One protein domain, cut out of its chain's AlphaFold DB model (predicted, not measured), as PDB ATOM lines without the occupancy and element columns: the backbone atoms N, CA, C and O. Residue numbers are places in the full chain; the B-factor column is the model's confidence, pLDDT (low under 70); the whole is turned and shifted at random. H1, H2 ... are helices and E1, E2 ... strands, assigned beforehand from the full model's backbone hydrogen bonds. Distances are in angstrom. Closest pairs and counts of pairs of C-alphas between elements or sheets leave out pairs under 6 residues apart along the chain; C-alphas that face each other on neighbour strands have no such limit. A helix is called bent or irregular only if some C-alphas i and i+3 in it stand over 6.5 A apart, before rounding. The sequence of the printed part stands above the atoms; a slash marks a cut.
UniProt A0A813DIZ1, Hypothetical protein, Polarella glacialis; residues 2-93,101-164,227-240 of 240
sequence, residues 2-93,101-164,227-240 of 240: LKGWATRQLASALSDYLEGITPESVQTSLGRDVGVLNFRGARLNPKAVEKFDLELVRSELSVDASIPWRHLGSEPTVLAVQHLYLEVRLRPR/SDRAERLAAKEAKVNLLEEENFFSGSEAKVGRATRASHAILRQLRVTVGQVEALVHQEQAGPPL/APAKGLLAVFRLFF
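Overview. This is residues 2 to 93, 101 to 164 and 227 to 240 of the 240 residues of the protein "Hypothetical protein" of Polarella glacialis (UniProt A0A813DIZ1). A sheet of four strands, with its three long strands E2, E3 and E4 sharply bent part-way along, makes an angled roof; on its hollow side H1 and H6 lie loosely under it, H3 sits beside E2, H5 lies beyond one end and H2 is beside the edge strand E1. The longest helix, H4, makes a separate arm beyond H1 and H6, its residues 101 to 117 standing free. The printed part has 170 residues with six named helices and four named strands, in the order H1 H2 E1 H3 E2 E3 H4 H5 E4 H6; the sheet order is E1, E2, E3, E4, mixed, and the class is mixed, helices and strands. The whole is compact by its radius of gyration of the C-alphas, 17.9 A, yet elongated, spanning 59 by 39 by 30 A.

Arrangement. The sheet holds E1, residues 35 to 42, E2, residues 54 to 67, E3, residues 78 to 90, and E4, residues 145 to 156. It is twisted, its C-alphas lying up to 8.4 A off the best plane; E2 bends by 95 degrees at residue 57, E3 by 66 degrees at residue 83 and E4 by 61 degrees at residue 150. The edge strand E1 is antiparallel to E2 at 157 degrees, with N 37 and O 65 at 2.8 A, within hydrogen-bond range. E2 and E3 form a hairpin, antiparallel at 178 degrees, with N 64 and O 80 at 2.8 A. E3 and the edge strand E4 are parallel at 14 degrees, with N 86 and O 152 at 2.8 A. H1, residues 2 to 17, is the hub, touching three helices; it is only just on the sheet, with 5 pairs of C-alphas within 10 A, and only grazes it with residues 3 to 14. H2, residues 23 to 29, is on the sheet over none of its strands; it touches H1, with the C-alphas of Ala 11 and Pro 23 closest at 5.1 A, opposite ways at a steep tilt of 68 degrees, only just short of about perpendicular. H3, residues 46 to 50, stands at the sheet's level and touches residues 16 to 17 of H1, the C-alphas of Tyr 17 and Ala 48 being closest at 5.4 A. H5, residues 127 to 142, only just touches H1, with 3 pairs of C-alphas within 8 A, the closest those of Leu 2 and Ala 133 at 6.9 A, the same way at a steep tilt of 56 degrees. H6, residues 229 to 239, only just touches H5, also with 3 pairs, the closest C-alphas being those of Leu 141 and Leu 232 at 7.6 A. H4, residues 101 to 122, touches no helix; it is close to but not clearly touching H5, with the C-alphas of Phe 122 and Val 130 closest at 6.9 A, and it is apart from H1 and H6. Every O i to N i+4 pair is within hydrogen-bond range in H3 and H4, against 11 of 12 in H1, 2 of 3 in H2, 10 of 12 in H5 and 5 of 7 in H6.

Along the chain. E2 is 31.9 A long from first to last C-alpha, E3 32.2 A, E4 31.5 A and E1 18.6 A. H4 measures 30.0 A, H1 23.2 A, H5 22.8 A and H6 16.4 A; H2 and H3 are shorter. H1 begins at C-alpha 2 (49.650, 36.299, 38.805), E4 ends at C-alpha 156 (46.902, -7.412, 35.409), and H6 ends at C-alpha 239 (48.701, 10.141, 44.886).

Size, cuts and confidence. The two C-alphas farthest apart are those of Ala 128 and Ala 160, 59.8 A. Residues 94 to 100 and 165 to 226 are not printed; the gaps are 18.4 A between C-alphas 93 and 101 and 32.5 A between C-alphas 164 and 227. Of the links that are printed whole, E2 to E3 is short and the others are tight. The mean pLDDT of the printed part is 70.1; residues 101 to 139 and 227 to 240 are among those under 70, with means of 47 in H4 and 35 in H6.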
ATOM      1  N   LEU A   2      49.625  37.529  37.994       66.31
ATOM      2  CA  LEU A   2      49.650  36.299  38.805       66.31
ATOM      3  C   LEU A   2      48.947  35.105  38.136       66.31
ATOM      4  O   LEU A   2      49.518  34.026  38.051       66.31
ATOM      5  N   LYS A   3      47.760  35.342  37.564       68.94
ATOM      6  CA  LYS A   3      46.991  34.335  36.824       68.94
ATOM      7  C   LYS A   3      47.803  33.663  35.714       68.94
ATOM      8  O   LYS A   3      47.866  32.451  35.683       68.94
ATOM      9  N   GLY A   4      48.467  34.435  34.849       70.25
ATOM     10  CA  GLY A   4      49.239  33.875  33.730       70.25
ATOM     11  C   GLY A   4      50.440  33.037  34.175       70.25
ATOM     12  O   GLY A   4      50.739  32.027  33.549       70.25
ATOM     13  N   TRP A   5      51.100  33.415  35.275       72.88
ATOM     14  CA  TRP A   5      52.136  32.577  35.880       72.88
ATOM     15  C   TRP A   5      51.535  31.285  36.458       72.88
ATOM     16  O   TRP A   5      52.004  30.204  36.120       72.88
ATOM     17  N   ALA A   6      50.448  31.375  37.230       70.44
ATOM     18  CA  ALA A   6      49.811  30.207  37.837       70.44
ATOM     19  C   ALA A   6      49.226  29.248  36.784       70.44
ATOM     20  O   ALA A   6      49.362  28.039  36.917       70.44
ATOM     21  N   THR A   7      48.665  29.771  35.690       70.62
ATOM     22  CA  THR A   7      48.243  28.994  34.515       70.62
ATOM     23  C   THR A   7      49.394  28.171  33.945       70.62
ATOM     24  O   THR A   7      49.213  26.989  33.685       70.62
ATOM     25  N   ARG A   8      50.584  28.765  33.775       70.62
ATOM     26  CA  ARG A   8      51.758  28.039  33.262       70.62
ATOM     27  C   ARG A   8      52.235  26.967  34.234       70.62
ATOM     28  O   ARG A   8      52.556  25.872  33.795       70.62
ATOM     29  N   GLN A   9      52.247  27.265  35.533       72.12
ATOM     30  CA  GLN A   9      52.638  26.295  36.560       72.12
ATOM     31  C   GLN A   9      51.665  25.113  36.620       72.12
ATOM     32  O   GLN A   9      52.094  23.965  36.621       72.12
ATOM     33  N   LEU A  10      50.358  25.382  36.584       71.75
ATOM     34  CA  LEU A  10      49.327  24.344  36.543       71.75
ATOM     35  C   LEU A  10      49.401  23.528  35.260       71.75
ATOM     36  O   LEU A  10      49.321  22.311  35.325       71.75
ATOM     37  N   ALA A  11      49.584  24.172  34.107       72.06
ATOM     38  CA  ALA A  11      49.740  23.468  32.840       72.06
ATOM     39  C   ALA A  11      50.967  22.557  32.850       72.06
ATOM     40  O   ALA A  11      50.852  21.397  32.472       72.06
ATOM     41  N   SER A  12      52.106  23.050  33.346       72.50
ATOM     42  CA  SER A  12      53.322  22.248  33.492       72.50
ATOM     43  C   SER A  12      53.082  21.053  34.414       72.50
ATOM     44  O   SER A  12      53.310  19.919  34.008       72.50
ATOM     45  N   ALA A  13      52.555  21.291  35.618       73.31
ATOM     46  CA  ALA A  13      52.308  20.234  36.591       73.31
ATOM     47  C   ALA A  13      51.299  19.198  36.078       73.31
ATOM     48  O   ALA A  13      51.524  18.005  36.219       73.31
ATOM     49  N   LEU A  14      50.201  19.630  35.455       77.06
ATOM     50  CA  LEU A  14      49.194  18.722  34.909       77.06
ATOM     51  C   LEU A  14      49.721  17.943  33.699       77.06
ATOM     52  O   LEU A  14      49.381  16.774  33.568       77.06
ATOM     53  N   SER A  15      50.574  18.532  32.855       80.62
ATOM     54  CA  SER A  15      51.152  17.844  31.687       80.62
ATOM     55  C   SER A  15      52.081  16.677  32.048       80.62
ATOM     56  O   SER A  15      52.221  15.727  31.272       80.62
ATOM     57  N   ASP A  16      52.663  16.695  33.252       80.00
ATOM     58  CA  ASP A  16      53.449  15.568  33.762       80.00
ATOM     59  C   ASP A  16      52.575  14.331  34.028       80.00
ATOM     60  O   ASP A  16      53.062  13.204  33.931       80.00
ATOM     61  N   TYR A  17      51.286  14.529  34.329       81.50
ATOM     62  CA  TYR A  17      50.367  13.464  34.739       81.50
ATOM     63  C   TYR A  17      49.254  13.178  33.739       81.50
ATOM     64  O   TYR A  17      48.755  12.059  33.725       81.50
ATOM     65  N   LEU A  18      48.864  14.139  32.904       85.69
ATOM     66  CA  LEU A  18      47.740  14.042  31.976       85.69
ATOM     67  C   LEU A  18      48.198  14.240  30.532       85.69
ATOM     68  O   LEU A  18      49.033  15.095  30.234       85.69
ATOM     69  N   GLU A  19      47.615  13.471  29.622       88.00
ATOM     70  CA  GLU A  19      47.849  13.623  28.188       88.00
ATOM     71  C   GLU A  19      47.154  14.871  27.629       88.00
ATOM     72  O   GLU A  19      46.047  15.229  28.029       88.00
ATOM     73  N   GLY A  20      47.792  15.521  26.652       81.94
ATOM     74  CA  GLY A  20      47.166  16.585  25.860       81.94
ATOM     75  C   GLY A  20      46.972  17.924  26.579       81.94
ATOM     76  O   GLY A  20      46.346  18.819  26.014       81.94
ATOM     77  N   ILE A  21      47.513  18.097  27.789       82.19
ATOM     78  CA  ILE A  21      47.455  19.378  28.498       82.19
ATOM     79  C   ILE A  21      48.445  20.367  27.888       82.19
ATOM     80  O   ILE A  21      49.654  20.136  27.877       82.19
ATOM     81  N   THR A  22      47.928  21.507  27.438       78.62
ATOM     82  CA  THR A  22      48.733  22.653  26.998       78.62
ATOM     83  C   THR A  22      48.427  23.897  27.838       78.62
ATOM     84  O   THR A  22      47.337  23.994  28.420       78.62
ATOM     85  N   PRO A  23      49.333  24.891  27.904       75.06
ATOM     86  CA  PRO A  23      49.065  26.159  28.583       75.06
ATOM     87  C   PRO A  23      47.769  26.836  28.125       75.06
ATOM     88  O   PRO A  23      47.049  27.401  28.946       75.06
ATOM     89  N   GLU A  24      47.435  26.731  26.841       76.12
ATOM     90  CA  GLU A  24      46.231  27.307  26.245       76.12
ATOM     91  C   GLU A  24      44.965  26.623  26.774       76.12
ATOM     92  O   GLU A  24      44.020  27.318  27.144       76.12
ATOM     93  N   SER A  25      44.967  25.287  26.890       73.44
ATOM     94  CA  SER A  25      43.840  24.504  27.432       73.44
ATOM     95  C   SER A  25      43.518  24.845  28.897       73.44
ATOM     96  O   SER A  25      42.360  24.863  29.322       73.44
ATOM     97  N   VAL A  26      44.549  25.187  29.673       73.88
ATOM     98  CA  VAL A  26      44.418  25.638  31.062       73.88
ATOM     99  C   VAL A  26      43.988  27.107  31.104       73.88
ATOM    100  O   VAL A  26      43.156  27.494  31.925       73.88
ATOM    101  N   GLN A  27      44.519  27.945  30.208       72.06
ATOM    102  CA  GLN A  27      44.226  29.378  30.171       72.06
ATOM    103  C   GLN A  27      42.767  29.682  29.826       72.06
ATOM    104  O   GLN A  27      42.195  30.603  30.414       72.06
ATOM    105  N   THR A  28      42.176  28.937  28.890       62.91
ATOM    106  CA  THR A  28      40.764  29.077  28.498       62.91
ATOM    107  C   THR A  28      39.809  28.713  29.628       62.91
ATOM    108  O   THR A  28      38.748  29.321  29.742       62.91
ATOM    109  N   SER A  29      40.206  27.774  30.486       63.94
ATOM    110  CA  SER A  29      39.377  27.289  31.588       63.94
ATOM    111  C   SER A  29      39.349  28.272  32.765       63.94
ATOM    112  O   SER A  29      38.301  28.543  33.343       63.94
ATOM    113  N   LEU A  30      40.478  28.907  33.088       68.19
ATOM    114  CA  LEU A  30      40.573  29.778  34.259       68.19
ATOM    115  C   LEU A  30      39.812  31.105  34.042       68.19
ATOM    116  O   LEU A  30      40.268  31.978  33.302       68.19
ATOM    117  N   GLY A  31      38.690  31.310  34.742       62.56
ATOM    118  CA  GLY A  31      37.921  32.568  34.793       62.56
ATOM    119  C   GLY A  31      38.652  33.735  35.487       62.56
ATOM    120  O   GLY A  31      39.794  33.600  35.933       62.56
ATOM    121  N   ARG A  32      38.062  34.945  35.513       58.59
ATOM    122  CA  ARG A  32      38.667  36.134  36.170       58.59
ATOM    123  C   ARG A  32      38.516  36.133  37.696       58.59
ATOM    124  O   ARG A  32      39.415  36.637  38.364       58.59
ATOM    125  N   ASP A  33      37.434  35.557  38.215       59.31
ATOM    126  CA  ASP A  33      37.059  35.675  39.633       59.31
ATOM    127  C   ASP A  33      37.329  34.381  40.398       59.31
ATOM    128  O   ASP A  33      38.026  34.397  41.411       59.31
ATOM    129  N   VAL A  34      36.899  33.255  39.827       60.56
ATOM    130  CA  VAL A  34      37.290  31.904  40.234       60.56
ATOM    131  C   VAL A  34      37.937  31.227  39.033       60.56
ATOM    132  O   VAL A  34      37.389  31.214  37.928       60.56
ATOM    133  N   GLY A  35      39.144  30.706  39.229       70.94
ATOM    134  CA  GLY A  35      39.794  29.847  38.254       70.94
ATOM    135  C   GLY A  35      39.221  28.450  38.362       70.94
ATOM    136  O   GLY A  35      39.770  27.657  39.118       70.94
ATOM    137  N   VAL A  36      38.134  28.168  37.646       78.31
ATOM    138  CA  VAL A  36      37.610  26.804  37.527       78.31
ATOM    139  C   VAL A  36      38.299  26.119  36.359       78.31
ATOM    140  O   VAL A  36      38.444  26.697  35.292       78.31
ATOM    141  N   LEU A  37      38.745  24.894  36.550       79.62
ATOM    142  CA  LEU A  37      39.318  24.068  35.506       79.62
ATOM    143  C   LEU A  37      38.618  22.724  35.560       79.62
ATOM    144  O   LEU A  37      38.497  22.150  36.633       79.62
ATOM    145  N   ASN A  38      38.098  22.289  34.419       83.56
ATOM    146  CA  ASN A  38      37.300  21.078  34.306       83.56
ATOM    147  C   ASN A  38      37.812  20.292  33.101       83.56
ATOM    148  O   ASN A  38      37.610  20.697  31.956       83.56
ATOM    149  N   PHE A  39      38.501  19.191  33.369       83.00
ATOM    150  CA  PHE A  39      38.871  18.211  32.363       83.00
ATOM    151  C   PHE A  39      38.015  16.971  32.574       83.00
ATOM    152  O   PHE A  39      38.054  16.385  33.650       83.00
ATOM    153  N   ARG A  40      37.260  16.554  31.557       86.88
ATOM    154  CA  ARG A  40      36.470  15.312  31.592       86.88
ATOM    155  C   ARG A  40      37.029  14.314  30.603       86.88
ATOM    156  O   ARG A  40      37.410  14.707  29.503       86.88
ATOM    157  N   GLY A  41      37.039  13.040  30.986       86.31
ATOM    158  CA  GLY A  41      37.580  11.972  30.143       86.31
ATOM    159  C   GLY A  41      39.063  12.175  29.821       86.31
ATOM    160  O   GLY A  41      39.526  11.793  28.746       86.31
ATOM    161  N   ALA A  42      39.800  12.827  30.726       88.25
ATOM    162  CA  ALA A  42      41.238  12.978  30.611       88.25
ATOM    163  C   ALA A  42      41.913  11.611  30.751       88.25
ATOM    164  O   ALA A  42      41.396  10.700  31.400       88.25
ATOM    165  N   ARG A  43      43.088  11.481  30.140       90.88
ATOM    166  CA  ARG A  43      43.917  10.278  30.218       90.88
ATOM    167  C   ARG A  43      45.181  10.591  30.990       90.88
ATOM    168  O   ARG A  43      45.731  11.683  30.849       90.88
ATOM    169  N   LEU A  44      45.641   9.636  31.786       88.19
ATOM    170  CA  LEU A  44      46.956   9.711  32.396       88.19
ATOM    171  C   LEU A  44      48.039   9.595  31.331       88.19
ATOM    172  O   LEU A  44      47.971   8.751  30.442       88.19
ATOM    173  N   ASN A  45      49.080  10.399  31.496       86.50
ATOM    174  CA  ASN A  45      50.323  10.267  30.766       86.50
ATOM    175  C   ASN A  45      50.979   8.921  31.143       86.50
ATOM    176  O   ASN A  45      51.295   8.720  32.319       86.50
ATOM    177  N   PRO A  46      51.244   8.008  30.190       85.50
ATOM    178  CA  PRO A  46      51.842   6.707  30.481       85.50
ATOM    179  C   PRO A  46      53.159   6.812  31.255       85.50
ATOM    180  O   PRO A  46      53.411   6.013  32.154       85.50
ATOM    181  N   LYS A  47      53.961   7.854  30.989       83.31
ATOM    182  CA  LYS A  47      55.237   8.100  31.683       83.31
ATOM    183  C   LYS A  47      55.065   8.366  33.179       83.31
ATOM    184  O   LYS A  47      56.006   8.151  33.945       83.31
ATOM    185  N   ALA A  48      53.889   8.828  33.607       80.44
ATOM    186  CA  ALA A  48      53.604   9.098  35.011       80.44
ATOM    187  C   ALA A  48      53.577   7.811  35.844       80.44
ATOM    188  O   ALA A  48      54.035   7.826  36.986       80.44
ATOM    189  N   VAL A  49      53.111   6.694  35.271       78.69
ATOM    190  CA  VAL A  49      53.022   5.406  35.981       78.69
ATOM    191  C   VAL A  49      54.263   4.530  35.814       78.69
ATOM    192  O   VAL A  49      54.509   3.660  36.648       78.69
ATOM    193  N   GLU A  50      55.113   4.802  34.814       77.69
ATOM    194  CA  GLU A  50      56.365   4.054  34.602       77.69
ATOM    195  C   GLU A  50      57.296   4.100  35.820       77.69
ATOM    196  O   GLU A  50      58.036   3.151  36.077       77.69
ATOM    197  N   LYS A  51      57.235   5.175  36.616       74.12
ATOM    198  CA  LYS A  51      58.029   5.326  37.849       74.12
ATOM    199  C   LYS A  51      57.680   4.303  38.943       74.12
ATOM    200  O   LYS A  51      58.427   4.195  39.918       74.12
ATOM    201  N   PHE A  52      56.560   3.598  38.791       75.81
ATOM    202  CA  PHE A  52      56.056   2.586  39.716       75.81
ATOM    203  C   PHE A  52      56.214   1.152  39.186       75.81
ATOM    204  O   PHE A  52      55.593   0.245  39.729       75.81
ATOM    205  N   ASP A  53      57.033   0.932  38.150       81.94
ATOM    206  CA  ASP A  53      57.175  -0.367  37.470       81.94
ATOM    207  C   ASP A  53      55.841  -0.867  36.854       81.94
ATOM    208  O   ASP A  53      55.605  -2.069  36.715       81.94
ATOM    209  N   LEU A  54      54.962   0.066  36.467       83.31
ATOM    210  CA  LEU A  54      53.660  -0.208  35.856       83.31
ATOM    211  C   LEU A  54      53.649   0.189  34.378       83.31
ATOM    212  O   LEU A  54      54.207   1.213  33.981       83.31
ATOM    213  N   GLU A  55      52.965  -0.605  33.564       88.50
ATOM    214  CA  GLU A  55      52.594  -0.259  32.197       88.50
ATOM    215  C   GLU A  55      51.117   0.140  32.161       88.50
ATOM    216  O   GLU A  55      50.250  -0.639  32.557       88.50
ATOM    217  N   LEU A  56      50.829   1.352  31.683       88.75
ATOM    218  CA  LEU A  56      49.459   1.822  31.509       88.75
ATOM    219  C   LEU A  56      48.831   1.180  30.270       88.75
ATOM    220  O   LEU A  56      49.304   1.400  29.159       88.75
ATOM    221  N   VAL A  57      47.743   0.437  30.456       91.31
ATOM    222  CA  VAL A  57      46.923  -0.100  29.361       91.31
ATOM    223  C   VAL A  57      45.843   0.910  28.986       91.31
ATOM    224  O   VAL A  57      45.668   1.245  27.815       91.31
ATOM    225  N   ARG A  58      45.123   1.414  29.992       92.75
ATOM    226  CA  ARG A  58      44.045   2.387  29.821       92.75
ATOM    227  C   ARG A  58      43.930   3.268  31.057       92.75
ATOM    228  O   ARG A  58      44.180   2.829  32.174       92.75
ATOM    229  N   SER A  59      43.526   4.514  30.853       93.06
ATOM    230  CA  SER A  59      43.100   5.395  31.936       93.06
ATOM    231  C   SER A  59      41.959   6.286  31.487       93.06
ATOM    232  O   SER A  59      41.838   6.609  30.302       93.06
ATOM    233  N   GLU A  60      41.137   6.675  32.447       93.56
ATOM    234  CA  GLU A  60      40.090   7.667  32.273       93.56
ATOM    235  C   GLU A  60      39.865   8.358  33.614       93.56
ATOM    236  O   GLU A  60      39.799   7.692  34.644       93.56
ATOM    237  N   LEU A  61      39.815   9.686  33.619       91.38
ATOM    238  CA  LEU A  61      39.528  10.455  34.821       91.38
ATOM    239  C   LEU A  61      38.915  11.816  34.500       91.38
ATOM    240  O   LEU A  61      39.076  12.363  33.406       91.38
ATOM    241  N   SER A  62      38.259  12.390  35.498       90.44
ATOM    242  CA  SER A  62      37.836  13.785  35.502       90.44
ATOM    243  C   SER A  62      38.634  14.566  36.541       90.44
ATOM    244  O   SER A  62      38.850  14.081  37.649       90.44
ATOM    245  N   VAL A  63      39.068  15.775  36.193       87.25
ATOM    246  CA  VAL A  63      39.786  16.680  37.093       87.25
ATOM    247  C   VAL A  63      39.058  18.010  37.144       87.25
ATOM    248  O   VAL A  63      38.970  18.715  36.141       87.25
ATOM    249  N   ASP A  64      38.602  18.364  38.335       87.81
ATOM    250  CA  ASP A  64      38.015  19.651  38.661       87.81
ATOM    251  C   ASP A  64      38.951  20.403  39.609       87.81
ATOM    252  O   ASP A  64      39.264  19.929  40.696       87.81
ATOM    253  N   ALA A  65      39.402  21.593  39.231       84.38
ATOM    254  CA  ALA A  65      40.162  22.470  40.112       84.38
ATOM    255  C   ALA A  65      39.463  23.820  40.254       84.38
ATOM    256  O   ALA A  65      38.942  24.360  39.281       84.38
ATOM    257  N   SER A  66      39.470  24.382  41.457       85.38
ATOM    258  CA  SER A  66      38.935  25.704  41.763       85.38
ATOM    259  C   SER A  66      39.969  26.501  42.544       85.38
ATOM    260  O   SER A  66      40.354  26.119  43.652       85.38
ATOM    261  N   ILE A  67      40.430  27.601  41.949       82.75
ATOM    262  CA  ILE A  67      41.398  28.517  42.554       82.75
ATOM    263  C   ILE A  67      40.715  29.867  42.800       82.75
ATOM    264  O   ILE A  67      40.378  30.566  41.833       82.75
ATOM    265  N   PRO A  68      40.526  30.272  44.066       81.44
ATOM    266  CA  PRO A  68      39.842  31.513  44.404       81.44
ATOM    267  C   PRO A  68      40.807  32.704  44.308       81.44
ATOM    268  O   PRO A  68      41.303  33.205  45.309       81.44
ATOM    269  N   TRP A  69      41.105  33.182  43.093       78.56
ATOM    270  CA  TRP A  69      42.153  34.192  42.848       78.56
ATOM    271  C   TRP A  69      42.051  35.457  43.710       78.56
ATOM    272  O   TRP A  69      43.078  36.022  44.083       78.56
ATOM    273  N   ARG A  70      40.825  35.922  43.987       78.56
ATOM    274  CA  ARG A  70      40.555  37.129  44.791       78.56
ATOM    275  C   ARG A  70      40.634  36.883  46.299       78.56
ATOM    276  O   ARG A  70      40.829  37.831  47.048       78.56
ATOM    277  N   HIS A  71      40.497  35.627  46.706       77.81
ATOM    278  CA  HIS A  71      40.430  35.181  48.094       77.81
ATOM    279  C   HIS A  71      41.564  34.187  48.395       77.81
ATOM    280  O   HIS A  71      41.436  33.321  49.252       77.81
ATOM    281  N   LEU A  72      42.690  34.281  47.675       74.44
ATOM    282  CA  LEU A  72      43.860  33.441  47.918       74.44
ATOM    283  C   LEU A  72      44.384  33.683  49.337       74.44
ATOM    284  O   LEU A  72      44.769  34.801  49.669       74.44
ATOM    285  N   GLY A  73      44.433  32.622  50.141       68.44
ATOM    286  CA  GLY A  73      44.851  32.684  51.541       68.44
ATOM    287  C   GLY A  73      43.698  32.869  52.525       68.44
ATOM    288  O   GLY A  73      43.907  32.643  53.714       68.44
ATOM    289  N   SER A  74      42.496  33.206  52.050       73.81
ATOM    290  CA  SER A  74      41.275  33.090  52.843       73.81
ATOM    291  C   SER A  74      40.474  31.852  52.435       73.81
ATOM    292  O   SER A  74      40.186  30.991  53.257       73.81
ATOM    293  N   GLU A  75      40.176  31.682  51.150       78.12
ATOM    294  CA  GLU A  75      39.455  30.517  50.635       78.12
ATOM    295  C   GLU A  75      40.397  29.395  50.157       78.12
ATOM    296  O   GLU A  75      41.431  29.658  49.529       78.12
ATOM    297  N   PRO A  76      40.033  28.116  50.385       80.50
ATOM    298  CA  PRO A  76      40.862  26.991  49.986       80.50
ATOM    299  C   PRO A  76      40.893  26.810  48.469       80.50
ATOM    300  O   PRO A  76      39.877  26.917  47.781       80.50
ATOM    301  N   THR A  77      42.059  26.424  47.957       82.00
ATOM    302  CA  THR A  77      42.155  25.872  46.603       82.00
ATOM    303  C   THR A  77      41.679  24.426  46.636       82.00
ATOM    304  O   THR A  77      42.191  23.618  47.415       82.00
ATOM    305  N   VAL A  78      40.700  24.093  45.799       86.88
ATOM    306  CA  VAL A  78      40.091  22.759  45.757       86.88
ATOM    307  C   VAL A  78      40.520  22.053  44.483       86.88
ATOM    308  O   VAL A  78      40.394  22.610  43.398       86.88
ATOM    309  N   LEU A  79      41.011  20.827  44.618       86.88
ATOM    310  CA  LEU A  79      41.277  19.901  43.527       86.88
ATOM    311  C   LEU A  79      40.461  18.632  43.774       86.88
ATOM    312  O   LEU A  79      40.584  18.006  44.823       86.88
ATOM    313  N   ALA A  80      39.633  18.250  42.819       89.69
ATOM    314  CA  ALA A  80      38.852  17.032  42.845       89.69
ATOM    315  C   ALA A  80      39.194  16.195  41.613       89.69
ATOM    316  O   ALA A  80      39.052  16.647  40.482       89.69
ATOM    317  N   VAL A  81      39.651  14.971  41.836       89.94
ATOM    318  CA  VAL A  81      39.778  13.944  40.807       89.94
ATOM    319  C   VAL A  81      38.626  12.973  41.000       89.94
ATOM    320  O   VAL A  81      38.421  12.469  42.099       89.94
ATOM    321  N   GLN A  82      37.840  12.752  39.958       91.44
ATOM    322  CA  GLN A  82      36.634  11.930  40.007       91.44
ATOM    323  C   GLN A  82      36.675  10.879  38.909       91.44
ATOM    324  O   GLN A  82      37.265  11.111  37.851       91.44
ATOM    325  N   HIS A  83      36.000   9.755  39.147       91.88
ATOM    326  CA  HIS A  83      35.871   8.663  38.180       91.88
ATOM    327  C   HIS A  83      37.233   8.169  37.669       91.88
ATOM    328  O   HIS A  83      37.424   8.013  36.465       91.88
ATOM    329  N   LEU A  84      38.201   7.986  38.572       91.88
ATOM    330  CA  LEU A  84      39.543   7.542  38.204       91.88
ATOM    331  C   LEU A  84      39.523   6.043  37.898       91.88
ATOM    332  O   LEU A  84      39.599   5.226  38.812       91.88
ATOM    333  N   TYR A  85      39.470   5.698  36.617       93.62
ATOM    334  CA  TYR A  85      39.668   4.338  36.134       93.62
ATOM    335  C   TYR A  85      41.100   4.158  35.634       93.62
ATOM    336  O   TYR A  85      41.578   4.924  34.791       93.62
ATOM    337  N   LEU A  86      41.773   3.119  36.121       92.38
ATOM    338  CA  LEU A  86      43.126   2.746  35.726       92.38
ATOM    339  C   LEU A  86      43.185   1.271  35.374       92.38
ATOM    340  O   LEU A  86      42.778   0.421  36.149       92.38
ATOM    341  N   GLU A  87      43.775   0.956  34.232       93.12
ATOM    342  CA  GLU A  87      44.104  -0.407  33.852       93.12
ATOM    343  C   GLU A  87      45.603  -0.491  33.621       93.12
ATOM    344  O   GLU A  87      46.149   0.191  32.747       93.12
ATOM    345  N   VAL A  88      46.276  -1.302  34.430       91.38
ATOM    346  CA  VAL A  88      47.735  -1.393  34.450       91.38
ATOM    347  C   VAL A  88      48.204  -2.838  34.395       91.38
ATOM    348  O   VAL A  88      47.536  -3.754  34.875       91.38
ATOM    349  N   ARG A  89      49.390  -3.040  33.828       90.00
ATOM    350  CA  ARG A  89      50.136  -4.299  33.866       90.00
ATOM    351  C   ARG A  89      51.391  -4.118  34.701       90.00
ATOM    352  O   ARG A  89      52.080  -3.105  34.579       90.00
ATOM    353  N   LEU A  90      51.696  -5.105  35.535       84.62
ATOM    354  CA  LEU A  90      52.990  -5.164  36.210       84.62
ATOM    355  C   LEU A  90      54.075  -5.428  35.158       84.62
ATOM    356  O   LEU A  90      53.984  -6.412  34.424       84.62
ATOM    357  N   ARG A  91      55.094  -4.562  35.063       75.81
ATOM    358  CA  ARG A  91      56.240  -4.845  34.189       75.81
ATOM    359  C   ARG A  91      57.122  -5.922  34.840       75.81
ATOM    360  O   ARG A  91      57.392  -5.821  36.040       75.81
ATOM    361  N   PRO A  92      57.636  -6.901  34.071       62.38
ATOM    362  CA  PRO A  92      58.661  -7.813  34.559       62.38
ATOM    363  C   PRO A  92      59.835  -6.989  35.075       62.38
ATOM    364  O   PRO A  92      60.400  -6.167  34.344       62.38
ATOM    365  N   ARG A  93      60.223  -7.181  36.338       57.22
ATOM    366  CA  ARG A  93      61.446  -6.568  36.863       57.22
ATOM    367  C   ARG A  93      62.644  -7.200  36.161       57.22
ATOM    368  O   ARG A  93      63.223  -8.164  36.663       57.22
ATOM    369  N   SER A 101      72.528   4.556  44.157       48.12
ATOM    370  CA  SER A 101      73.080   5.875  43.817       48.12
ATOM    371  C   SER A 101      72.447   6.507  42.570       48.12
ATOM    372  O   SER A 101      72.205   7.705  42.588       48.12
ATOM    373  N   ASP A 102      72.050   5.735  41.549       49.44
ATOM    374  CA  ASP A 102      71.485   6.277  40.298       49.44
ATOM    375  C   ASP A 102      70.111   6.926  40.508       49.44
ATOM    376  O   ASP A 102      69.745   7.887  39.833       49.44
ATOM    377  N   ARG A 103      69.307   6.413  41.449       52.72
ATOM    378  CA  ARG A 103      67.975   6.969  41.746       52.72
ATOM    379  C   ARG A 103      68.082   8.263  42.550       52.72
ATOM    380  O   ARG A 103      67.331   9.196  42.273       52.72
ATOM    381  N   ALA A 104      69.016   8.321  43.500       51.38
ATOM    382  CA  ALA A 104      69.322   9.525  44.266       51.38
ATOM    383  C   ALA A 104      69.964  10.604  43.377       51.38
ATOM    384  O   ALA A 104      69.540  11.752  43.430       51.38
ATOM    385  N   GLU A 105      70.890  10.233  42.491       49.53
ATOM    386  CA  GLU A 105      71.514  11.146  41.526       49.53
ATOM    387  C   GLU A 105      70.536  11.611  40.446       49.53
ATOM    388  O   GLU A 105      70.540  12.783  40.092       49.53
ATOM    389  N   ARG A 106      69.623  10.756  39.961       53.50
ATOM    390  CA  ARG A 106      68.553  11.181  39.039       53.50
ATOM    391  C   ARG A 106      67.518  12.079  39.708       53.50
ATOM    392  O   ARG A 106      66.993  12.974  39.048       53.50
ATOM    393  N   LEU A 107      67.203  11.848  40.985       50.66
ATOM    394  CA  LEU A 107      66.360  12.748  41.778       50.66
ATOM    395  C   LEU A 107      67.064  14.088  41.991       50.66
ATOM    396  O   LEU A 107      66.462  15.110  41.688       50.66
ATOM    397  N   ALA A 108      68.343  14.083  42.370       51.91
ATOM    398  CA  ALA A 108      69.157  15.286  42.528       51.91
ATOM    399  C   ALA A 108      69.363  16.036  41.201       51.91
ATOM    400  O   ALA A 108      69.308  17.257  41.180       51.91
ATOM    401  N   ALA A 109      69.524  15.339  40.074       52.19
ATOM    402  CA  ALA A 109      69.651  15.948  38.749       52.19
ATOM    403  C   ALA A 109      68.316  16.509  38.236       52.19
ATOM    404  O   ALA A 109      68.299  17.534  37.557       52.19
ATOM    405  N   LYS A 110      67.181  15.877  38.569       54.06
ATOM    406  CA  LYS A 110      65.848  16.439  38.299       54.06
ATOM    407  C   LYS A 110      65.539  17.625  39.209       54.06
ATOM    408  O   LYS A 110      64.991  18.601  38.720       54.06
ATOM    409  N   GLU A 111      65.915  17.570  40.484       48.16
ATOM    410  CA  GLU A 111      65.827  18.703  41.415       48.16
ATOM    411  C   GLU A 111      66.735  19.851  40.972       48.16
ATOM    412  O   GLU A 111      66.287  20.987  40.939       48.16
ATOM    413  N   ALA A 112      67.953  19.565  40.509       48.19
ATOM    414  CA  ALA A 112      68.844  20.554  39.915       48.19
ATOM    415  C   ALA A 112      68.268  21.130  38.619       48.19
ATOM    416  O   ALA A 112      68.389  22.321  38.388       48.19
ATOM    417  N   LYS A 113      67.590  20.326  37.790       45.66
ATOM    418  CA  LYS A 113      66.935  20.806  36.564       45.66
ATOM    419  C   LYS A 113      65.688  21.648  36.850       45.66
ATOM    420  O   LYS A 113      65.420  22.584  36.109       45.66
ATOM    421  N   VAL A 114      64.937  21.337  37.906       45.12
ATOM    422  CA  VAL A 114      63.809  22.159  38.373       45.12
ATOM    423  C   VAL A 114      64.321  23.451  39.002       45.12
ATOM    424  O   VAL A 114      63.827  24.505  38.633       45.12
ATOM    425  N   ASN A 115      65.363  23.398  39.833       44.31
ATOM    426  CA  ASN A 115      66.030  24.591  40.355       44.31
ATOM    427  C   ASN A 115      66.635  25.433  39.224       44.31
ATOM    428  O   ASN A 115      66.519  26.645  39.262       44.31
ATOM    429  N   LEU A 116      67.197  24.817  38.179       44.19
ATOM    430  CA  LEU A 116      67.681  25.516  36.984       44.19
ATOM    431  C   LEU A 116      66.537  26.122  36.162       44.19
ATOM    432  O   LEU A 116      66.696  27.207  35.628       44.19
ATOM    433  N   LEU A 117      65.369  25.478  36.078       44.47
ATOM    434  CA  LEU A 117      64.174  26.063  35.453       44.47
ATOM    435  C   LEU A 117      63.556  27.175  36.315       44.47
ATOM    436  O   LEU A 117      62.953  28.105  35.776       44.47
ATOM    437  N   GLU A 118      63.696  27.100  37.638       45.31
ATOM    438  CA  GLU A 118      63.386  28.194  38.552       45.31
ATOM    439  C   GLU A 118      64.381  29.344  38.353       45.31
ATOM    440  O   GLU A 118      63.926  30.469  38.180       45.31
ATOM    441  N   GLU A 119      65.686  29.067  38.252       40.34
ATOM    442  CA  GLU A 119      66.788  30.023  38.042       40.34
ATOM    443  C   GLU A 119      66.754  30.696  36.653       40.34
ATOM    444  O   GLU A 119      66.842  31.920  36.554       40.34
ATOM    445  N   GLU A 120      66.528  29.955  35.566       39.97
ATOM    446  CA  GLU A 120      66.411  30.505  34.204       39.97
ATOM    447  C   GLU A 120      65.142  31.364  34.035       39.97
ATOM    448  O   GLU A 120      65.143  32.350  33.294       39.97
ATOM    449  N   ASN A 121      64.071  31.074  34.786       42.03
ATOM    450  CA  ASN A 121      62.912  31.968  34.897       42.03
ATOM    451  C   ASN A 121      63.119  33.107  35.923       42.03
ATOM    452  O   ASN A 121      62.416  34.119  35.855       42.03
ATOM    453  N   PHE A 122      64.081  32.974  36.842       38.19
ATOM    454  CA  PHE A 122      64.494  33.979  37.833       38.19
ATOM    455  C   PHE A 122      65.284  35.125  37.184       38.19
ATOM    456  O   PHE A 122      65.129  36.273  37.589       38.19
ATOM    457  N   PHE A 123      66.076  34.851  36.141       33.72
ATOM    458  CA  PHE A 123      66.944  35.856  35.509       33.72
ATOM    459  C   PHE A 123      66.275  36.744  34.444       33.72
ATOM    460  O   PHE A 123      66.898  37.689  33.965       33.72
ATOM    461  N   SER A 124      64.998  36.523  34.100       38.41
ATOM    462  CA  SER A 124      64.276  37.364  33.121       38.41
ATOM    463  C   SER A 124      63.148  38.227  33.711       38.41
ATOM    464  O   SER A 124      62.484  38.973  32.986       38.41
ATOM    465  N   GLY A 125      62.924  38.188  35.031       44.09
ATOM    466  CA  GLY A 125      61.844  38.925  35.690       44.09
ATOM    467  C   GLY A 125      62.290  39.616  36.975       44.09
ATOM    468  O   GLY A 125      62.784  38.963  37.879       44.09
ATOM    469  N   SER A 126      62.045  40.930  37.086       45.56
ATOM    470  CA  SER A 126      62.364  41.748  38.274       45.56
ATOM    471  C   SER A 126      62.041  41.026  39.594       45.56
ATOM    472  O   SER A 126      60.910  40.555  39.740       45.56
ATOM    473  N   GLU A 127      62.957  41.025  40.566       49.16
ATOM    474  CA  GLU A 127      62.867  40.351  41.883       49.16
ATOM    475  C   GLU A 127      61.492  40.471  42.579       49.16
ATOM    476  O   GLU A 127      60.966  39.509  43.145       49.16
ATOM    477  N   ALA A 128      60.816  41.618  42.449       51.84
ATOM    478  CA  ALA A 128      59.474  41.851  42.998       51.84
ATOM    479  C   ALA A 128      58.353  40.964  42.399       51.84
ATOM    480  O   ALA A 128      57.249  40.887  42.948       51.84
ATOM    481  N   LYS A 129      58.571  40.340  41.237       50.66
ATOM    482  CA  LYS A 129      57.633  39.393  40.604       50.66
ATOM    483  C   LYS A 129      57.830  37.983  41.149       50.66
ATOM    484  O   LYS A 129      56.840  37.310  41.428       50.66
ATOM    485  N   VAL A 130      59.081  37.593  41.368       55.09
ATOM    486  CA  VAL A 130      59.464  36.291  41.919       55.09
ATOM    487  C   VAL A 130      58.946  36.144  43.352       55.09
ATOM    488  O   VAL A 130      58.195  35.218  43.641       55.09
ATOM    489  N   GLY A 131      59.160  37.148  44.211       61.34
ATOM    490  CA  GLY A 131      58.639  37.122  45.586       61.34
ATOM    491  C   GLY A 131      57.104  37.129  45.701       61.34
ATOM    492  O   GLY A 131      56.556  36.775  46.743       61.34
ATOM    493  N   ARG A 132      56.372  37.534  44.654       62.91
ATOM    494  CA  ARG A 132      54.898  37.436  44.609       62.91
ATOM    495  C   ARG A 132      54.423  36.054  44.161       62.91
ATOM    496  O   ARG A 132      53.437  35.564  44.701       62.91
ATOM    497  N   ALA A 133      55.122  35.437  43.212       62.84
ATOM    498  CA  ALA A 133      54.859  34.073  42.766       62.84
ATOM    499  C   ALA A 133      55.068  33.063  43.905       62.84
ATOM    500  O   ALA A 133      54.173  32.272  44.190       62.84
ATOM    501  N   THR A 134      56.183  33.165  44.633       62.47
ATOM    502  CA  THR A 134      56.484  32.278  45.768       62.47
ATOM    503  C   THR A 134      55.429  32.375  46.870       62.47
ATOM    504  O   THR A 134      54.933  31.354  47.342       62.47
ATOM    505  N   ARG A 135      55.003  33.595  47.229       66.12
ATOM    506  CA  ARG A 135      53.926  33.807  48.212       66.12
ATOM    507  C   ARG A 135      52.590  33.224  47.756       66.12
ATOM    508  O   ARG A 135      51.882  32.628  48.562       66.12
ATOM    509  N   ALA A 136      52.260  33.345  46.473       66.56
ATOM    510  CA  ALA A 136      51.037  32.764  45.926       66.56
ATOM    511  C   ALA A 136      51.076  31.228  45.889       66.56
ATOM    512  O   ALA A 136      50.095  30.605  46.283       66.56
ATOM    513  N   SER A 137      52.199  30.615  45.486       67.38
ATOM    514  CA  SER A 137      52.402  29.159  45.606       67.38
ATOM    515  C   SER A 137      52.199  28.696  47.042       67.38
ATOM    516  O   SER A 137      51.485  27.726  47.289       67.38
ATOM    517  N   HIS A 138      52.808  29.408  47.994       68.94
ATOM    518  CA  HIS A 138      52.713  29.068  49.405       68.94
ATOM    519  C   HIS A 138      51.268  29.153  49.911       68.94
ATOM    520  O   HIS A 138      50.782  28.207  50.526       68.94
ATOM    521  N   ALA A 139      50.542  30.222  49.567       69.31
ATOM    522  CA  ALA A 139      49.131  30.383  49.916       69.31
ATOM    523  C   ALA A 139      48.248  29.265  49.331       69.31
ATOM    524  O   ALA A 139      47.429  28.690  50.050       69.31
ATOM    525  N   ILE A 140      48.457  28.899  48.059       72.19
ATOM    526  CA  ILE A 140      47.732  27.802  47.399       72.19
ATOM    527  C   ILE A 140      47.986  26.473  48.123       72.19
ATOM    528  O   ILE A 140      47.041  25.771  48.472       72.19
ATOM    529  N   LEU A 141      49.251  26.127  48.388       71.19
ATOM    530  CA  LEU A 141      49.625  24.856  49.019       71.19
ATOM    531  C   LEU A 141      49.220  24.773  50.499       71.19
ATOM    532  O   LEU A 141      48.929  23.681  51.005       71.19
ATOM    533  N   ARG A 142      49.188  25.912  51.200       71.69
ATOM    534  CA  ARG A 142      48.786  26.001  52.610       71.69
ATOM    535  C   ARG A 142      47.334  25.584  52.815       71.69
ATOM    536  O   ARG A 142      47.040  24.933  53.808       71.69
ATOM    537  N   GLN A 143      46.453  25.919  51.876       75.25
ATOM    538  CA  GLN A 143      45.011  25.665  51.975       75.25
ATOM    539  C   GLN A 143      44.496  24.727  50.878       75.25
ATOM    540  O   GLN A 143      43.294  24.661  50.619       75.25
ATOM    541  N   LEU A 144      45.400  23.979  50.244       80.38
ATOM    542  CA  LEU A 144      45.038  22.990  49.244       80.38
ATOM    543  C   LEU A 144      44.197  21.877  49.883       80.38
ATOM    544  O   LEU A 144      44.579  21.291  50.904       80.38
ATOM    545  N   ARG A 145      43.073  21.572  49.238       86.12
ATOM    546  CA  ARG A 145      42.233  20.405  49.507       86.12
ATOM    547  C   ARG A 145      42.190  19.554  48.252       86.12
ATOM    548  O   ARG A 145      41.757  20.033  47.208       86.12
ATOM    549  N   VAL A 146      42.632  18.308  48.362       87.75
ATOM    550  CA  VAL A 146      42.581  17.329  47.278       87.75
ATOM    551  C   VAL A 146      41.581  16.250  47.651       87.75
ATOM    552  O   VAL A 146      41.663  15.682  48.735       87.75
ATOM    553  N   THR A 147      40.638  15.966  46.766       89.75
ATOM    554  CA  THR A 147      39.722  14.831  46.896       89.75
ATOM    555  C   THR A 147      39.883  13.953  45.669       89.75
ATOM    556  O   THR A 147      39.902  14.459  44.554       89.75
ATOM    557  N   VAL A 148      40.024  12.653  45.863       90.25
ATOM    558  CA  VAL A 148      40.074  11.649  44.806       90.25
ATOM    559  C   VAL A 148      38.940  10.673  45.082       90.25
ATOM    560  O   VAL A 148      39.005   9.903  46.038       90.25
ATOM    561  N   GLY A 149      37.873  10.761  44.301       90.69
ATOM    562  CA  GLY A 149      36.671   9.952  44.459       90.69
ATOM    563  C   GLY A 149      36.561   8.879  43.385       90.69
ATOM    564  O   GLY A 149      36.993   9.079  42.248       90.69
ATOM    565  N   GLN A 150      35.926   7.764  43.754       91.62
ATOM    566  CA  GLN A 150      35.538   6.693  42.835       91.62
ATOM    567  C   GLN A 150      36.727   6.177  42.020       91.62
ATOM    568  O   GLN A 150      36.738   6.236  40.790       91.62
ATOM    569  N   VAL A 151      37.754   5.720  42.735       91.69
ATOM    570  CA  VAL A 151      38.941   5.114  42.134       91.69
ATOM    571  C   VAL A 151      38.671   3.643  41.885       91.69
ATOM    572  O   VAL A 151      38.280   2.920  42.803       91.69
ATOM    573  N   GLU A 152      38.961   3.198  40.673       92.94
ATOM    574  CA  GLU A 152      38.973   1.800  40.278       92.94
ATOM    575  C   GLU A 152      40.254   1.523  39.492       92.94
ATOM    576  O   GLU A 152      40.512   2.124  38.451       92.94
ATOM    577  N   ALA A 153      41.087   0.628  40.008       90.75
ATOM    578  CA  ALA A 153      42.328   0.222  39.377       90.75
ATOM    579  C   ALA A 153      42.325  -1.289  39.136       90.75
ATOM    580  O   ALA A 153      42.340  -2.084  40.075       90.75
ATOM    581  N   LEU A 154      42.335  -1.678  37.865       92.00
ATOM    582  CA  LEU A 154      42.477  -3.047  37.402       92.00
ATOM    583  C   LEU A 154      43.956  -3.347  37.137       92.00
ATOM    584  O   LEU A 154      44.586  -2.761  36.256       92.00
ATOM    585  N   VAL A 155      44.512  -4.274  37.907       90.38
ATOM    586  CA  VAL A 155      45.915  -4.678  37.855       90.38
ATOM    587  C   VAL A 155      46.013  -6.079  37.273       90.38
ATOM    588  O   VAL A 155      45.633  -7.073  37.897       90.38
ATOM    589  N   HIS A 156      46.568  -6.159  36.070       89.94
ATOM    590  CA  HIS A 156      46.902  -7.412  35.409       89.94
ATOM    591  C   HIS A 156      48.237  -7.935  35.942       89.94
ATOM    592  O   HIS A 156      49.254  -7.230  35.920       89.94
ATOM    593  N   GLN A 157      48.222  -9.170  36.438       81.81
ATOM    594  CA  GLN A 157      49.411  -9.842  36.953       81.81
ATOM    595  C   GLN A 157      50.229 -10.458  35.810       81.81
ATOM    596  O   GLN A 157      49.705 -10.754  34.740       81.81
ATOM    597  N   GLU A 158      51.526 -10.659  36.047       72.94
ATOM    598  CA  GLU A 158      52.445 -11.269  35.075       72.94
ATOM    599  C   GLU A 158      52.150 -12.766  34.852       72.94
ATOM    600  O   GLU A 158      52.349 -13.299  33.763       72.94
ATOM    601  N   GLN A 159      51.639 -13.449  35.880       68.38
ATOM    602  CA  GLN A 159      51.167 -14.830  35.779       68.38
ATOM    603  C   GLN A 159      49.726 -14.855  35.258       68.38
ATOM    604  O   GLN A 159      48.969 -13.921  35.509       68.38
ATOM    605  N   ALA A 160      49.334 -15.936  34.573       67.12
ATOM    606  CA  ALA A 160      48.002 -16.151  33.990       67.12
ATOM    607  C   ALA A 160      46.882 -16.353  35.042       67.12
ATOM    608  O   ALA A 160      46.104 -17.302  34.971       67.12
ATOM    609  N   GLY A 161      46.835 -15.490  36.055       76.69
ATOM    610  CA  GLY A 161      45.783 -15.405  37.056       76.69
ATOM    611  C   GLY A 161      44.762 -14.314  36.717       76.69
ATOM    612  O   GLY A 161      45.007 -13.471  35.848       76.69
ATOM    613  N   PRO A 162      43.607 -14.315  37.399       83.81
ATOM    614  CA  PRO A 162      42.615 -13.260  37.244       83.81
ATOM    615  C   PRO A 162      43.188 -11.902  37.695       83.81
ATOM    616  O   PRO A 162      43.990 -11.846  38.636       83.81
ATOM    617  N   PRO A 163      42.786 -10.792  37.052       87.31
ATOM    618  CA  PRO A 163      43.266  -9.473  37.429       87.31
ATOM    619  C   PRO A 163      42.739  -9.060  38.811       87.31
ATOM    620  O   PRO A 163      41.659  -9.472  39.248       87.31
ATOM    621  N   LEU A 164      43.518  -8.230  39.502       89.62
ATOM    622  CA  LEU A 164      43.153  -7.645  40.790       89.62
ATOM    623  C   LEU A 164      42.454  -6.315  40.559       89.62
ATOM    624  O   LEU A 164      42.957  -5.469  39.833       89.62
ATOM    625  N   ALA A 227      54.834  18.247  57.615       43.56
ATOM    626  CA  ALA A 227      55.255  18.216  56.223       43.56
ATOM    627  C   ALA A 227      55.933  19.566  55.932       43.56
ATOM    628  O   ALA A 227      55.208  20.557  55.811       43.56
ATOM    629  N   PRO A 228      57.276  19.665  55.805       40.50
ATOM    630  CA  PRO A 228      57.862  20.866  55.218       40.50
ATOM    631  C   PRO A 228      57.173  21.122  53.871       40.50
ATOM    632  O   PRO A 228      56.698  20.177  53.240       40.50
ATOM    633  N   ALA A 229      57.126  22.359  53.373       39.12
ATOM    634  CA  ALA A 229      56.536  22.653  52.056       39.12
ATOM    635  C   ALA A 229      57.082  21.736  50.925       39.12
ATOM    636  O   ALA A 229      56.386  21.452  49.953       39.12
ATOM    637  N   LYS A 230      58.288  21.170  51.109       35.28
ATOM    638  CA  LYS A 230      58.904  20.123  50.268       35.28
ATOM    639  C   LYS A 230      58.241  18.730  50.371       35.28
ATOM    640  O   LYS A 230      58.217  17.990  49.395       35.28
ATOM    641  N   GLY A 231      57.661  18.376  51.516       31.92
ATOM    642  CA  GLY A 231      56.887  17.149  51.746       31.92
ATOM    643  C   GLY A 231      55.483  17.168  51.130       31.92
ATOM    644  O   GLY A 231      54.930  16.116  50.835       31.92
ATOM    645  N   LEU A 232      54.921  18.345  50.846       38.47
ATOM    646  CA  LEU A 232      53.641  18.490  50.133       38.47
ATOM    647  C   LEU A 232      53.728  17.992  48.683       38.47
ATOM    648  O   LEU A 232      52.813  17.323  48.214       38.47
ATOM    649  N   LEU A 233      54.862  18.231  48.016       36.19
ATOM    650  CA  LEU A 233      55.203  17.622  46.724       36.19
ATOM    651  C   LEU A 233      55.375  16.102  46.835       36.19
ATOM    652  O   LEU A 233      55.024  15.386  45.905       36.19
ATOM    653  N   ALA A 234      55.874  15.592  47.965       32.03
ATOM    654  CA  ALA A 234      55.988  14.153  48.205       32.03
ATOM    655  C   ALA A 234      54.620  13.485  48.433       32.03
ATOM    656  O   ALA A 234      54.409  12.380  47.948       32.03
ATOM    657  N   VAL A 235      53.668  14.163  49.088       34.16
ATOM    658  CA  VAL A 235      52.283  13.672  49.194       34.16
ATOM    659  C   VAL A 235      51.553  13.776  47.854       34.16
ATOM    660  O   VAL A 235      50.868  12.836  47.469       34.16
ATOM    661  N   PHE A 236      51.779  14.838  47.075       35.31
ATOM    662  CA  PHE A 236      51.309  14.910  45.686       35.31
ATOM    663  C   PHE A 236      51.869  13.752  44.834       35.31
ATOM    664  O   PHE A 236      51.133  13.168  44.050       35.31
ATOM    665  N   ARG A 237      53.133  13.359  45.055       36.19
ATOM    666  CA  ARG A 237      53.794  12.198  44.420       36.19
ATOM    667  C   ARG A 237      53.339  10.827  44.951       36.19
ATOM    668  O   ARG A 237      53.659   9.816  44.333       36.19
ATOM    669  N   LEU A 238      52.664  10.771  46.105       28.94
ATOM    670  CA  LEU A 238      52.080   9.538  46.659       28.94
ATOM    671  C   LEU A 238      50.687   9.251  46.080       28.94
ATOM    672  O   LEU A 238      50.257   8.102  46.108       28.94
ATOM    673  N   PHE A 239      50.008  10.269  45.541       33.19
ATOM    674  CA  PHE A 239      48.701  10.141  44.886       33.19
ATOM    675  C   PHE A 239      48.750  10.249  43.357       33.19
ATOM    676  O   PHE A 239      47.762   9.902  42.713       33.19
ATOM    677  N   PHE A 240      49.881  10.680  42.784       36.12
ATOM    678  CA  PHE A 240      50.115  10.775  41.340       36.12
ATOM    679  C   PHE A 240      51.551  10.405  40.978       36.12
ATOM    680  O   PHE A 240      52.512  10.913  41.599       36.12
TER     681      PHE A 240